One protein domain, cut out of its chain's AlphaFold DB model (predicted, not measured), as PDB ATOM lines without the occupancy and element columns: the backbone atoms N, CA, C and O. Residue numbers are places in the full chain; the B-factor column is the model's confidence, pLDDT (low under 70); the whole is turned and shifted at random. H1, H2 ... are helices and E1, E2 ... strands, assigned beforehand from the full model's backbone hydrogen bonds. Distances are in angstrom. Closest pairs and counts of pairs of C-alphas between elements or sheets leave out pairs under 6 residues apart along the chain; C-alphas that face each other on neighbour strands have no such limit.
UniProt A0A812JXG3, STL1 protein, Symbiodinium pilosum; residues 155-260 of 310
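What this domain is: This is residues 155 to 260 of the 310 residues of the protein "STL1 protein" of Symbiodinium pilosum (UniProt A0A812JXG3). With little regular structure, this is an elongated body built mostly of loops: four short strands gather toward one end, the short helix H1 lies at the other, and residues 158 to 201 run through the middle. The printed part has 106 residues, 21 of them in named elements, in the order E1 E2 E3 H1 E4, class mixed. It is compact, with radius of gyration of the C-alphas 13.9 A and spans of 43 by 28 by 24 A.

How they stand to each other: E1, residues 155 to 157, and E2, residues 202 to 204, form an antiparallel hairpin; N 156 and O 203, 3.0 A apart, are within hydrogen-bond range. The closest C-alphas of E1 and E4, residues 251 to 253, are those of Trp 155 and Leu 252, 4.9 A apart. E3, residues 214 to 219, and E4 are near each other; both pair with no named strand. H1, residues 230 to 235, is apart from E1 to E4; its O i to N i+4 pairs are within hydrogen-bond range.

Where its parts are: E1 begins at C-alpha 155 (-54.357, -95.619, 39.803). E3 spans 14.7 A, H1 8.6 A. E4 ends at C-alpha 253 (-51.352, -94.073, 44.358).

The domain as a whole: The farthest C-alphas, Ser 212 and Pro 237, are 44.2 A apart. The printed part has no cut. Links E1 to E2 and H1 to E4 are long. Residues 162, 164 to 165 and 249 have pLDDT under 70.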
ATOM      1  N   TRP A 155     -54.048 -94.200  39.788       85.00
ATOM      2  CA  TRP A 155     -54.357 -95.619  39.803       85.00
ATOM      3  C   TRP A 155     -54.117 -96.174  41.193       85.00
ATOM      4  O   TRP A 155     -53.090 -95.895  41.802       85.00
ATOM      5  N   THR A 156     -55.045 -96.972  41.701       85.44
ATOM      6  CA  THR A 156     -54.909 -97.625  43.006       85.44
ATOM      7  C   THR A 156     -55.382 -99.077  42.900       85.44
ATOM      8  O   THR A 156     -56.174 -99.373  41.996       85.44
ATOM      9  N   PRO A 157     -54.907-100.006  43.751       87.19
ATOM     10  CA  PRO A 157     -55.412-101.372  43.749       87.19
ATOM     11  C   PRO A 157     -56.933-101.370  43.943       87.19
ATOM     12  O   PRO A 157     -57.454-100.691  44.829       87.19
ATOM     13  N   GLY A 158     -57.653-102.094  43.089       83.44
ATOM     14  CA  GLY A 158     -59.106-102.188  43.156       83.44
ATOM     15  C   GLY A 158     -59.590-102.875  44.443       83.44
ATOM     16  O   GLY A 158     -58.810-103.544  45.117       83.44
ATOM     17  N   PRO A 159     -60.891-102.787  44.781       77.44
ATOM     18  CA  PRO A 159     -61.434-103.349  46.025       77.44
ATOM     19  C   PRO A 159     -61.205-104.858  46.221       77.44
ATOM     20  O   PRO A 159     -61.195-105.332  47.352       77.44
ATOM     21  N   GLY A 160     -61.032-105.615  45.130       71.81
ATOM     22  CA  GLY A 160     -60.731-107.052  45.153       71.81
ATOM     23  C   GLY A 160     -59.247-107.396  44.999       71.81
ATOM     24  O   GLY A 160     -58.912-108.574  44.918       71.81
ATOM     25  N   ALA A 161     -58.365-106.396  44.918       77.12
ATOM     26  CA  ALA A 161     -56.936-106.620  44.772       77.12
ATOM     27  C   ALA A 161     -56.364-107.253  46.044       77.12
ATOM     28  O   ALA A 161     -56.631-106.808  47.163       77.12
ATOM     29  N   HIS A 162     -55.527-108.275  45.877       69.50
ATOM     30  CA  HIS A 162     -54.850-108.903  47.006       69.50
ATOM     31  C   HIS A 162     -53.746-107.986  47.539       69.50
ATOM     32  O   HIS A 162     -52.617-107.995  47.051       69.50
ATOM     33  N   LEU A 163     -54.065-107.194  48.561       71.12
ATOM     34  CA  LEU A 163     -53.043-106.539  49.369       71.12
ATOM     35  C   LEU A 163     -52.317-107.615  50.189       71.12
ATOM     36  O   LEU A 163     -52.952-108.531  50.718       71.12
ATOM     37  N   GLY A 164     -50.988-107.533  50.276       65.75
ATOM     38  CA  GLY A 164     -50.205-108.473  51.072       65.75
ATOM     39  C   GLY A 164     -50.689-108.502  52.525       65.75
ATOM     40  O   GLY A 164     -51.162-107.494  53.062       65.75
ATOM     41  N   SER A 165     -50.578-109.662  53.176       67.50
ATOM     42  CA  SER A 165     -50.929-109.812  54.593       67.50
ATOM     43  C   SER A 165     -50.228-108.745  55.440       67.50
ATOM     44  O   SER A 165     -49.027-108.531  55.288       67.50
ATOM     45  N   GLY A 166     -50.971-108.076  56.327       71.19
ATOM     46  CA  GLY A 166     -50.445-106.986  57.162       71.19
ATOM     47  C   GLY A 166     -50.509-105.591  56.529       71.19
ATOM     48  O   GLY A 166     -49.945-104.657  57.089       71.19
ATOM     49  N   GLY A 167     -51.191-105.431  55.387       85.12
ATOM     50  CA  GLY A 167     -51.393-104.120  54.765       85.12
ATOM     51  C   GLY A 167     -50.122-103.570  54.126       85.12
ATOM     52  O   GLY A 167     -49.896-102.366  54.156       85.12
ATOM     53  N   VAL A 168     -49.271-104.437  53.571       89.75
ATOM     54  CA  VAL A 168     -48.054-104.035  52.851       89.75
ATOM     55  C   VAL A 168     -48.177-104.438  51.384       89.75
ATOM     56  O   VAL A 168     -48.568-105.559  51.061       89.75
ATOM     57  N   LEU A 169     -47.846-103.515  50.488       89.94
ATOM     58  CA  LEU A 169     -47.963-103.662  49.046       89.94
ATOM     59  C   LEU A 169     -46.585-103.613  48.397       89.94
ATOM     60  O   LEU A 169     -45.820-102.671  48.599       89.94
ATOM     61  N   ASN A 170     -46.298-104.612  47.568       91.31
ATOM     62  CA  ASN A 170     -45.154-104.580  46.674       91.31
ATOM     63  C   ASN A 170     -45.550-103.921  45.349       91.31
ATOM     64  O   ASN A 170     -46.176-104.543  44.490       91.31
ATOM     65  N   ILE A 171     -45.196-102.650  45.190       90.00
ATOM     66  CA  ILE A 171     -45.597-101.847  44.031       90.00
ATOM     67  C   ILE A 171     -44.753-102.105  42.774       90.00
ATOM     68  O   ILE A 171     -45.217-101.836  41.668       90.00
ATOM     69  N   TYR A 172     -43.548-102.673  42.906       91.38
ATOM     70  CA  TYR A 172     -42.645-102.924  41.773       91.38
ATOM     71  C   TYR A 172     -43.261-103.851  40.719       91.38
ATOM     72  O   TYR A 172     -43.040-103.657  39.527       91.38
ATOM     73  N   SER A 173     -44.090-104.817  41.131       87.44
ATOM     74  CA  SER A 173     -44.796-105.699  40.193       87.44
ATOM     75  C   SER A 173     -45.785-104.937  39.304       87.44
ATOM     76  O   SER A 173     -45.878-105.216  38.110       87.44
ATOM     77  N   ALA A 174     -46.488-103.947  39.857       88.69
ATOM     78  CA  ALA A 174     -47.435-103.122  39.109       88.69
ATOM     79  C   ALA A 174     -46.740-102.124  38.170       88.69
ATOM     80  O   ALA A 174     -47.308-101.734  37.152       88.69
ATOM     81  N   LEU A 175     -45.507-101.748  38.510       90.69
ATOM     82  CA  LEU A 175     -44.633-100.872  37.728       90.69
ATOM     83  C   LEU A 175     -43.772-101.639  36.710       90.69
ATOM     84  O   LEU A 175     -42.841-101.081  36.139       90.69
ATOM     85  N   GLY A 176     -44.088-102.914  36.464       90.62
ATOM     86  CA  GLY A 176     -43.472-103.693  35.396       90.62
ATOM     87  C   GLY A 176     -42.030-104.099  35.677       90.62
ATOM     88  O   GLY A 176     -41.211-104.089  34.761       90.62
ATOM     89  N   CYS A 177     -41.696-104.447  36.924       91.69
ATOM     90  CA  CYS A 177     -40.402-105.065  37.196       91.69
ATOM     91  C   CYS A 177     -40.263-106.391  36.408       91.69
ATOM     92  O   CYS A 177     -41.135-107.255  36.535       91.69
ATOM     93  N   PRO A 178     -39.184-106.584  35.624       91.25
ATOM     94  CA  PRO A 178     -39.038-107.720  34.710       91.25
ATOM     95  C   PRO A 178     -38.617-109.029  35.393       91.25
ATOM     96  O   PRO A 178     -38.570-110.071  34.741       91.25
ATOM     97  N   VAL A 179     -38.292-108.998  36.689       90.50
ATOM     98  CA  VAL A 179     -37.832-110.169  37.447       90.50
ATOM     99  C   VAL A 179     -38.832-110.551  38.534       90.50
ATOM    100  O   VAL A 179     -39.525-109.698  39.088       90.50
ATOM    101  N   TRP A 180     -38.908-111.845  38.857       89.12
ATOM    102  CA  TRP A 180     -39.733-112.346  39.955       89.12
ATOM    103  C   TRP A 180     -38.904-113.209  40.917       89.12
ATOM    104  O   TRP A 180     -38.178-114.093  40.457       89.12
ATOM    105  N   PRO A 181     -39.056-113.021  42.240       90.81
ATOM    106  CA  PRO A 181     -39.794-111.932  42.879       90.81
ATOM    107  C   PRO A 181     -38.979-110.631  42.789       90.81
ATOM    108  O   PRO A 181     -37.760-110.694  42.712       90.81
ATOM    109  N   CYS A 182     -39.628-109.465  42.796       91.56
ATOM    110  CA  CYS A 182     -38.966-108.155  42.735       91.56
ATOM    111  C   CYS A 182     -39.582-107.196  43.729       91.56
ATOM    112  O   CYS A 182     -40.786-106.967  43.661       91.56
ATOM    113  N   TRP A 183     -38.786-106.662  44.654       94.00
ATOM    114  CA  TRP A 183     -39.285-105.833  45.747       94.00
ATOM    115  C   TRP A 183     -38.310-104.702  46.104       94.00
ATOM    116  O   TRP A 183     -37.097-104.875  45.979       94.00
ATOM    117  N   PRO A 184     -38.822-103.550  46.567       94.25
ATOM    118  CA  PRO A 184     -37.994-102.449  47.055       94.25
ATOM    119  C   PRO A 184     -37.319-102.780  48.394       94.25
ATOM    120  O   PRO A 184     -37.852-103.546  49.207       94.25
ATOM    121  N   ARG A 185     -36.178-102.140  48.680       95.00
ATOM    122  CA  ARG A 185     -35.499-102.247  49.978       95.00
ATOM    123  C   ARG A 185     -36.443-101.857  51.119       95.00
ATOM    124  O   ARG A 185     -37.142-100.850  51.060       95.00
ATOM    125  N   GLY A 186     -36.445-102.661  52.181       94.56
ATOM    126  CA  GLY A 186     -37.326-102.460  53.336       94.56
ATOM    127  C   GLY A 186     -38.713-103.077  53.185       94.56
ATOM    128  O   GLY A 186     -39.542-102.920  54.084       94.56
ATOM    129  N   PHE A 187     -38.979-103.787  52.086       94.69
ATOM    130  CA  PHE A 187     -40.157-104.635  51.969       94.69
ATOM    131  C   PHE A 187     -39.999-105.878  52.870       94.69
ATOM    132  O   PHE A 187     -38.908-106.449  52.924       94.69
ATOM    133  N   PRO A 188     -41.042-106.318  53.602       93.12
ATOM    134  CA  PRO A 188     -40.933-107.470  54.491       93.12
ATOM    135  C   PRO A 188     -40.565-108.744  53.724       93.12
ATOM    136  O   PRO A 188     -41.318-109.207  52.869       93.12
ATOM    137  N   LEU A 189     -39.426-109.351  54.066       92.94
ATOM    138  CA  LEU A 189     -38.908-110.524  53.355       92.94
ATOM    139  C   LEU A 189     -39.864-111.727  53.407       92.94
ATOM    140  O   LEU A 189     -39.965-112.483  52.444       92.94
ATOM    141  N   SER A 190     -40.610-111.873  54.505       92.25
ATOM    142  CA  SER A 190     -41.656-112.893  54.656       92.25
ATOM    143  C   SER A 190     -42.763-112.781  53.602       92.25
ATOM    144  O   SER A 190     -43.447-113.767  53.337       92.25
ATOM    145  N   LEU A 191     -42.907-111.611  52.973       91.62
ATOM    146  CA  LEU A 191     -43.869-111.330  51.911       91.62
ATOM    147  C   LEU A 191     -43.228-111.266  50.518       91.62
ATOM    148  O   LEU A 191     -43.941-111.058  49.540       91.62
ATOM    149  N   ALA A 192     -41.906-111.434  50.383       90.31
ATOM    150  CA  ALA A 192     -41.190-111.216  49.118       90.31
ATOM    151  C   ALA A 192     -41.724-112.074  47.960       90.31
ATOM    152  O   ALA A 192     -41.727-111.642  46.811       90.31
ATOM    153  N   ARG A 193     -42.215-113.282  48.269       89.75
ATOM    154  CA  ARG A 193     -42.819-114.214  47.301       89.75
ATOM    155  C   ARG A 193     -44.350-114.174  47.290       89.75
ATOM    156  O   ARG A 193     -44.963-114.945  46.553       89.75
ATOM    157  N   SER A 194     -44.973-113.332  48.114       87.31
ATOM    158  CA  SER A 194     -46.425-113.165  48.120       87.31
ATOM    159  C   SER A 194     -46.892-112.582  46.790       87.31
ATOM    160  O   SER A 194     -46.205-111.772  46.167       87.31
ATOM    161  N   ARG A 195     -48.091-112.981  46.360       83.62
ATOM    162  CA  ARG A 195     -48.741-112.368  45.202       83.62
ATOM    163  C   ARG A 195     -48.978-110.883  45.489       83.62
ATOM    164  O   ARG A 195     -49.584-110.547  46.502       83.62
ATOM    165  N   ALA A 196     -48.519-110.028  44.584       83.00
ATOM    166  CA  ALA A 196     -48.887-108.619  44.533       83.00
ATOM    167  C   ALA A 196     -50.011-108.419  43.499       83.00
ATOM    168  O   ALA A 196     -50.125-109.243  42.589       83.00
ATOM    169  N   PRO A 197     -50.824-107.354  43.602       83.44
ATOM    170  CA  PRO A 197     -51.803-107.017  42.579       83.44
ATOM    171  C   PRO A 197     -51.121-106.777  41.235       83.44
ATOM    172  O   PRO A 197     -50.282-105.879  41.100       83.44
ATOM    173  N   ASN A 198     -51.515-107.558  40.235       79.38
ATOM    174  CA  ASN A 198     -51.052-107.383  38.866       79.38
ATOM    175  C   ASN A 198     -51.603-106.057  38.321       79.38
ATOM    176  O   ASN A 198     -52.622-105.568  38.806       79.38
ATOM    177  N   ARG A 199     -51.013-105.486  37.261       81.25
ATOM    178  CA  ARG A 199     -51.475-104.198  36.702       81.25
ATOM    179  C   ARG A 199     -52.980-104.147  36.396       81.25
ATOM    180  O   ARG A 199     -53.589-103.101  36.603       81.25
ATOM    181  N   SER A 200     -53.579-105.240  35.921       84.19
ATOM    182  CA  SER A 200     -55.018-105.321  35.618       84.19
ATOM    183  C   SER A 200     -55.919-105.138  36.845       84.19
ATOM    184  O   SER A 200     -57.088-104.799  36.699       84.19
ATOM    185  N   GLU A 201     -55.382-105.344  38.049       87.94
ATOM    186  CA  GLU A 201     -56.081-105.141  39.320       87.94
ATOM    187  C   GLU A 201     -55.989-103.684  39.804       87.94
ATOM    188  O   GLU A 201     -56.636-103.324  40.784       87.94
ATOM    189  N   TRP A 202     -55.206-102.833  39.133       88.69
ATOM    190  CA  TRP A 202     -55.142-101.400  39.409       88.69
ATOM    191  C   TRP A 202     -56.169-100.669  38.563       88.69
ATOM    192  O   TRP A 202     -56.198-100.811  37.340       88.69
ATOM    193  N   LEU A 203     -56.974 -99.834  39.213       89.38
ATOM    194  CA  LEU A 203     -58.065 -99.099  38.585       89.38
ATOM    195  C   LEU A 203     -57.874 -97.599  38.779       89.38
ATOM    196  O   LEU A 203     -57.353 -97.153  39.806       89.38
ATOM    197  N   GLN A 204     -58.316 -96.817  37.795       89.31
ATOM    198  CA  GLN A 204     -58.377 -95.371  37.937       89.31
ATOM    199  C   GLN A 204     -59.370 -95.019  39.050       89.31
ATOM    200  O   GLN A 204     -60.498 -95.511  39.075       89.31
ATOM    201  N   SER A 205     -58.953 -94.157  39.973       86.88
ATOM    202  CA  SER A 205     -59.760 -93.771  41.125       86.88
ATOM    203  C   SER A 205     -60.264 -92.339  40.993       86.88
ATOM    204  O   SER A 205     -59.514 -91.385  41.192       86.88
ATOM    205  N   SER A 206     -61.561 -92.182  40.725       85.12
ATOM    206  CA  SER A 206     -62.227 -90.872  40.755       85.12
ATOM    207  C   SER A 206     -62.191 -90.236  42.148       85.12
ATOM    208  O   SER A 206     -62.066 -89.021  42.262       85.12
ATOM    209  N   GLU A 207     -62.243 -91.051  43.206       85.25
ATOM    210  CA  GLU A 207     -62.156 -90.611  44.602       85.25
ATOM    211  C   GLU A 207     -60.799 -89.987  44.938       85.25
ATOM    212  O   GLU A 207     -60.747 -88.930  45.570       85.25
ATOM    213  N   LEU A 208     -59.699 -90.614  44.504       84.31
ATOM    214  CA  LEU A 208     -58.358 -90.074  44.728       84.31
ATOM    215  C   LEU A 208     -58.057 -88.879  43.817       84.31
ATOM    216  O   LEU A 208     -57.282 -88.016  44.216       84.31
ATOM    217  N   SER A 209     -58.688 -88.796  42.643       82.25
ATOM    218  CA  SER A 209     -58.566 -87.655  41.724       82.25
ATOM    219  C   SER A 209     -59.365 -86.412  42.158       82.25
ATOM    220  O   SER A 209     -59.292 -85.379  41.488       82.25
ATOM    221  N   LYS A 210     -60.142 -86.464  43.253       83.50
ATOM    222  CA  LYS A 210     -60.878 -85.291  43.762       83.50
ATOM    223  C   LYS A 210     -59.908 -84.172  44.177       83.50
ATOM    224  O   LYS A 210     -58.931 -84.470  44.857       83.50
ATOM    225  N   PRO A 211     -60.215 -82.882  43.925       80.94
ATOM    226  CA  PRO A 211     -59.348 -81.759  44.321       80.94
ATOM    227  C   PRO A 211     -59.029 -81.677  45.824       80.94
ATOM    228  O   PRO A 211     -58.029 -81.085  46.219       80.94
ATOM    229  N   SER A 212     -59.879 -82.267  46.671       83.06
ATOM    230  CA  SER A 212     -59.660 -82.375  48.118       83.06
ATOM    231  C   SER A 212     -58.540 -83.348  48.497       83.06
ATOM    232  O   SER A 212     -58.059 -83.314  49.626       83.06
ATOM    233  N   LYS A 213     -58.154 -84.254  47.593       86.69
ATOM    234  CA  LYS A 213     -57.033 -85.173  47.768       86.69
ATOM    235  C   LYS A 213     -55.821 -84.578  47.080       86.69
ATOM    236  O   LYS A 213     -55.887 -84.183  45.921       86.69
ATOM    237  N   ARG A 214     -54.705 -84.514  47.803       89.50
ATOM    238  CA  ARG A 214     -53.474 -83.970  47.241       89.50
ATOM    239  C   ARG A 214     -52.304 -84.915  47.405       89.50
ATOM    240  O   ARG A 214     -52.061 -85.457  48.481       89.50
ATOM    241  N   VAL A 215     -51.541 -85.045  46.334       90.44
ATOM    242  CA  VAL A 215     -50.256 -85.738  46.312       90.44
ATOM    243  C   VAL A 215     -49.257 -84.892  47.062       90.44
ATOM    244  O   VAL A 215     -49.124 -83.706  46.775       90.44
ATOM    245  N   ALA A 216     -48.599 -85.474  48.049       93.31
ATOM    246  CA  ALA A 216     -47.590 -84.775  48.830       93.31
ATOM    247  C   ALA A 216     -46.210 -85.412  48.694       93.31
ATOM    248  O   ALA A 216     -45.211 -84.737  48.921       93.31
ATOM    249  N   VAL A 217     -46.152 -86.689  48.302       93.88
ATOM    250  CA  VAL A 217     -44.895 -87.401  48.086       93.88
ATOM    251  C   VAL A 217     -44.967 -88.222  46.806       93.88
ATOM    252  O   VAL A 217     -45.915 -88.985  46.616       93.88
ATOM    253  N   LEU A 218     -43.948 -88.097  45.962       92.12
ATOM    254  CA  LEU A 218     -43.754 -88.904  44.764       92.12
ATOM    255  C   LEU A 218     -42.404 -89.613  44.854       92.12
ATOM    256  O   LEU A 218     -41.363 -88.965  44.823       92.12
ATOM    257  N   GLN A 219     -42.429 -90.936  44.958       92.75
ATOM    258  CA  GLN A 219     -41.241 -91.768  44.808       92.75
ATOM    259  C   GLN A 219     -41.040 -92.083  43.327       92.75
ATOM    260  O   GLN A 219     -41.972 -92.550  42.677       92.75
ATOM    261  N   SER A 220     -39.832 -91.889  42.822       91.00
ATOM    262  CA  SER A 220     -39.476 -92.303  41.462       91.00
ATOM    263  C   SER A 220     -38.846 -93.694  41.477       91.00
ATOM    264  O   SER A 220     -38.197 -94.077  42.461       91.00
ATOM    265  N   LEU A 221     -39.037 -94.449  40.403       91.31
ATOM    266  CA  LEU A 221     -38.259 -95.636  40.081       91.31
ATOM    267  C   LEU A 221     -36.842 -95.252  39.653       91.31
ATOM    268  O   LEU A 221     -36.584 -94.136  39.207       91.31
ATOM    269  N   ALA A 222     -35.938 -96.214  39.794       92.12
ATOM    270  CA  ALA A 222     -34.575 -96.127  39.305       92.12
ATOM    271  C   ALA A 222     -34.321 -97.354  38.432       92.12
ATOM    272  O   ALA A 222     -34.455 -98.485  38.900       92.12
ATOM    273  N   ASP A 223     -34.006 -97.122  37.163       93.25
ATOM    274  CA  ASP A 223     -33.585 -98.182  36.257       93.25
ATOM    275  C   ASP A 223     -32.122 -98.565  36.514       93.25
ATOM    276  O   ASP A 223     -31.362 -97.851  37.172       93.25
ATOM    277  N   LYS A 224     -31.722 -99.698  35.938       93.88
ATOM    278  CA  LYS A 224     -30.430-100.358  36.087       93.88
ATOM    279  C   LYS A 224     -30.198-100.878  37.506       93.88
ATOM    280  O   LYS A 224     -30.420-102.064  37.736       93.88
ATOM    281  N   ASP A 225     -29.828-100.027  38.459       92.88
ATOM    282  CA  ASP A 225     -29.468-100.428  39.829       92.88
ATOM    283  C   ASP A 225     -30.446 -99.848  40.872       92.88
ATOM    284  O   ASP A 225     -30.100 -98.910  41.594       92.88
ATOM    285  N   PRO A 226     -31.691-100.361  40.952       93.38
ATOM    286  CA  PRO A 226     -32.687 -99.848  41.883       93.38
ATOM    287  C   PRO A 226     -32.324-100.088  43.346       93.38
ATOM    288  O   PRO A 226     -31.516-100.947  43.719       93.38
ATOM    289  N   ASP A 227     -33.034 -99.375  44.217       93.00
ATOM    290  CA  ASP A 227     -32.867 -99.509  45.655       93.00
ATOM    291  C   ASP A 227     -33.514-100.780  46.215       93.00
ATOM    292  O   ASP A 227     -34.639-100.791  46.720       93.00
ATOM    293  N   VAL A 228     -32.771-101.874  46.122       94.31
ATOM    294  CA  VAL A 228     -33.143-103.214  46.587       94.31
ATOM    295  C   VAL A 228     -32.212-103.679  47.708       94.31
ATOM    296  O   VAL A 228     -31.081-103.199  47.853       94.31
ATOM    297  N   ASP A 229     -32.689-104.595  48.553       94.12
ATOM    298  CA  ASP A 229     -31.896-105.100  49.676       94.12
ATOM    299  C   ASP A 229     -30.824-106.125  49.258       94.12
ATOM    300  O   ASP A 229     -30.767-106.605  48.125       94.12
ATOM    301  N   ALA A 230     -29.937-106.452  50.199       93.94
ATOM    302  CA  ALA A 230     -28.830-107.373  49.956       93.94
ATOM    303  C   ALA A 230     -29.295-108.795  49.604       93.94
ATOM    304  O   ALA A 230     -28.622-109.473  48.833       93.94
ATOM    305  N   ILE A 231     -30.435-109.252  50.131       95.38
ATOM    306  CA  ILE A 231     -30.953-110.594  49.845       95.38
ATOM    307  C   ILE A 231     -31.434-110.645  48.403       95.38
ATOM    308  O   ILE A 231     -31.093-111.583  47.688       95.38
ATOM    309  N   PHE A 232     -32.145-109.616  47.942       94.94
ATOM    310  CA  PHE A 232     -32.501-109.494  46.535       94.94
ATOM    311  C   PHE A 232     -31.249-109.511  45.642       94.94
ATOM    312  O   PHE A 232     -31.189-110.287  44.693       94.94
ATOM    313  N   ARG A 233     -30.206-108.742  45.988       94.62
ATOM    314  CA  ARG A 233     -28.940-108.709  45.224       94.62
ATOM    315  C   ARG A 233     -28.226-110.059  45.164       94.62
ATOM    316  O   ARG A 233     -27.638-110.388  44.143       94.62
ATOM    317  N   LEU A 234     -28.277-110.840  46.243       94.81
ATOM    318  CA  LEU A 234     -27.655-112.168  46.308       94.81
ATOM    319  C   LEU A 234     -28.464-113.253  45.591       94.81
ATOM    320  O   LEU A 234     -27.902-114.274  45.202       94.81
ATOM    321  N   THR A 235     -29.777-113.068  45.462       92.81
ATOM    322  CA  THR A 235     -30.692-114.102  44.952       92.81
ATOM    323  C   THR A 235     -31.186-113.835  43.533       92.81
ATOM    324  O   THR A 235     -31.684-114.757  42.889       92.81
ATOM    325  N   SER A 236     -31.025-112.612  43.022       91.19
ATOM    326  CA  SER A 236     -31.423-112.211  41.673       91.19
ATOM    327  C   SER A 236     -30.189-111.925  40.803       91.19
ATOM    328  O   SER A 236     -29.498-110.931  41.039       91.19
ATOM    329  N   PRO A 237     -29.909-112.738  39.765       86.56
ATOM    330  CA  PRO A 237     -28.762-112.535  38.872       86.56
ATOM    331  C   PRO A 237     -28.758-111.184  38.144       86.56
ATOM    332  O   PRO A 237     -27.705-110.711  37.731       86.56
ATOM    333  N   SER A 238     -29.929-110.564  37.983       89.06
ATOM    334  CA  SER A 238     -30.117-109.308  37.249       89.06
ATOM    335  C   SER A 238     -30.366-108.116  38.173       89.06
ATOM    336  O   SER A 238     -30.940-107.123  37.742       89.06
ATOM    337  N   ALA A 239     -29.965-108.195  39.446       88.69
ATOM    338  CA  ALA A 239     -30.292-107.174  40.442       88.69
ATOM    339  C   ALA A 239     -29.770-105.759  40.130       88.69
ATOM    340  O   ALA A 239     -30.280-104.803  40.706       88.69
ATOM    341  N   THR A 240     -28.777-105.633  39.243       90.31
ATOM    342  CA  THR A 240     -28.163-104.362  38.816       90.31
ATOM    343  C   THR A 240     -28.440-104.008  37.352       90.31
ATOM    344  O   THR A 240     -27.824-103.088  36.826       90.31
ATOM    345  N   GLU A 241     -29.324-104.743  36.674       94.12
ATOM    346  CA  GLU A 241     -29.751-104.460  35.295       94.12
ATOM    347  C   GLU A 241     -31.281-104.583  35.191       94.12
ATOM    348  O   GLU A 241     -31.826-105.360  34.403       94.12
ATOM    349  N   ILE A 242     -31.990-103.841  36.047       94.44
ATOM    350  CA  ILE A 242     -33.454-103.810  36.106       94.44
ATOM    351  C   ILE A 242     -33.970-102.591  35.359       94.44
ATOM    352  O   ILE A 242     -33.738-101.469  35.781       94.44
ATOM    353  N   TYR A 243     -34.733-102.809  34.296       94.06
ATOM    354  CA  TYR A 243     -35.419-101.736  33.579       94.06
ATOM    355  C   TYR A 243     -36.917-101.930  33.760       94.06
ATOM    356  O   TYR A 243     -37.480-102.920  33.284       94.06
ATOM    357  N   PHE A 244     -37.545-101.027  34.509       92.12
ATOM    358  CA  PHE A 244     -38.974-101.090  34.767       92.12
ATOM    359  C   PHE A 244     -39.746-100.802  33.480       92.12
ATOM    360  O   PHE A 244     -39.398 -99.921  32.697       92.12
ATOM    361  N   GLN A 245     -40.820-101.553  33.257       89.69
ATOM    362  CA  GLN A 245     -41.704-101.380  32.107       89.69
ATOM    363  C   GLN A 245     -43.089-100.952  32.589       89.69
ATOM    364  O   GLN A 245     -44.039-101.743  32.523       89.69
ATOM    365  N   PRO A 246     -43.233 -99.721  33.119       85.31
ATOM    366  CA  PRO A 246     -44.534 -99.250  33.529       85.31
ATOM    367  C   PRO A 246     -45.451 -99.227  32.293       85.31
ATOM    368  O   PRO A 246     -45.043 -98.804  31.210       85.31
ATOM    369  N   PRO A 247     -46.706 -99.664  32.432       73.00
ATOM    370  CA  PRO A 247     -47.651 -99.816  31.320       73.00
ATOM    371  C   PRO A 247     -48.069 -98.479  30.680       73.00
ATOM    372  O   PRO A 247     -48.771 -98.466  29.672       73.00
ATOM    373  N   GLY A 248     -47.630 -97.353  31.247       75.44
ATOM    374  CA  GLY A 248     -47.813 -96.005  30.727       75.44
ATOM    375  C   GLY A 248     -47.114 -94.967  31.609       75.44
ATOM    376  O   GLY A 248     -46.349 -95.306  32.507       75.44
ATOM    377  N   LYS A 249     -47.418 -93.678  31.406       68.19
ATOM    378  CA  LYS A 249     -46.941 -92.566  32.268       68.19
ATOM    379  C   LYS A 249     -47.759 -92.415  33.560       68.19
ATOM    380  O   LYS A 249     -47.904 -91.319  34.096       68.19
ATOM    381  N   GLU A 250     -48.374 -93.502  33.995       71.56
ATOM    382  CA  GLU A 250     -49.362 -93.520  35.061       71.56
ATOM    383  C   GLU A 250     -48.692 -93.360  36.419       71.56
ATOM    384  O   GLU A 250     -47.583 -93.834  36.644       71.56
ATOM    385  N   VAL A 251     -49.388 -92.692  37.334       81.19
ATOM    386  CA  VAL A 251     -48.916 -92.498  38.700       81.19
ATOM    387  C   VAL A 251     -49.724 -93.409  39.613       81.19
ATOM    388  O   VAL A 251     -50.954 -93.301  39.698       81.19
ATOM    389  N   LEU A 252     -49.031 -94.331  40.277       88.88
ATOM    390  CA  LEU A 252     -49.651 -95.305  41.163       88.88
ATOM    391  C   LEU A 252     -49.774 -94.714  42.569       88.88
ATOM    392  O   LEU A 252     -48.780 -94.383  43.216       88.88
ATOM    393  N   ALA A 253     -51.008 -94.576  43.041       90.06
ATOM    394  CA  ALA A 253     -51.352 -94.073  44.358       90.06
ATOM    395  C   ALA A 253     -51.507 -95.210  45.365       90.06
ATOM    396  O   ALA A 253     -52.244 -96.178  45.147       90.06
ATOM    397  N   LEU A 254     -50.843 -95.050  46.508       88.56
ATOM    398  CA  LEU A 254     -50.976 -95.965  47.633       88.56
ATOM    399  C   LEU A 254     -52.269 -95.626  48.393       88.56
ATOM    400  O   LEU A 254     -52.423 -94.478  48.828       88.56
ATOM    401  N   PRO A 255     -53.208 -96.576  48.554       82.62
ATOM    402  CA  PRO A 255     -54.419 -96.326  49.319       82.62
ATOM    403  C   PRO A 255     -54.098 -96.166  50.812       82.62
ATOM    404  O   PRO A 255     -53.024 -96.544  51.294       82.62
ATOM    405  N   ALA A 256     -55.046 -95.600  51.561       85.50
ATOM    406  CA  ALA A 256     -54.941 -95.543  53.015       85.50
ATOM    407  C   ALA A 256     -54.793 -96.956  53.608       85.50
ATOM    408  O   ALA A 256     -55.261 -97.934  53.023       85.50
ATOM    409  N   PHE A 257     -54.141 -97.057  54.767       88.12
ATOM    410  CA  PHE A 257     -53.879 -98.325  55.466       88.12
ATOM    411  C   PHE A 257     -53.009 -99.330  54.696       88.12
ATOM    412  O   PHE A 257     -52.934-100.495  55.075       88.12
ATOM    413  N   THR A 258     -52.333 -98.890  53.633       89.75
ATOM    414  CA  THR A 258     -51.414 -99.722  52.852       89.75
ATOM    415  C   THR A 258     -50.028 -99.124  52.887       89.75
ATOM    416  O   THR A 258     -49.853 -97.996  52.441       89.75
ATOM    417  N   PHE A 259     -49.047 -99.872  53.374       92.19
ATOM    418  CA  PHE A 259     -47.638 -99.512  53.393       92.19
ATOM    419  C   PHE A 259     -46.908 -99.978  52.130       92.19
ATOM    420  O   PHE A 259     -47.204-101.027  51.573       92.19
ATOM    421  N   CYS A 260     -45.903 -99.221  51.710       92.62
ATOM    422  CA  CYS A 260     -44.891 -99.631  50.738       92.62
ATOM    423  C   CYS A 260     -43.621 -98.872  51.126       92.62
ATOM    424  O   CYS A 260     -43.734 -97.685  51.407       92.62
TER     425      CYS A 260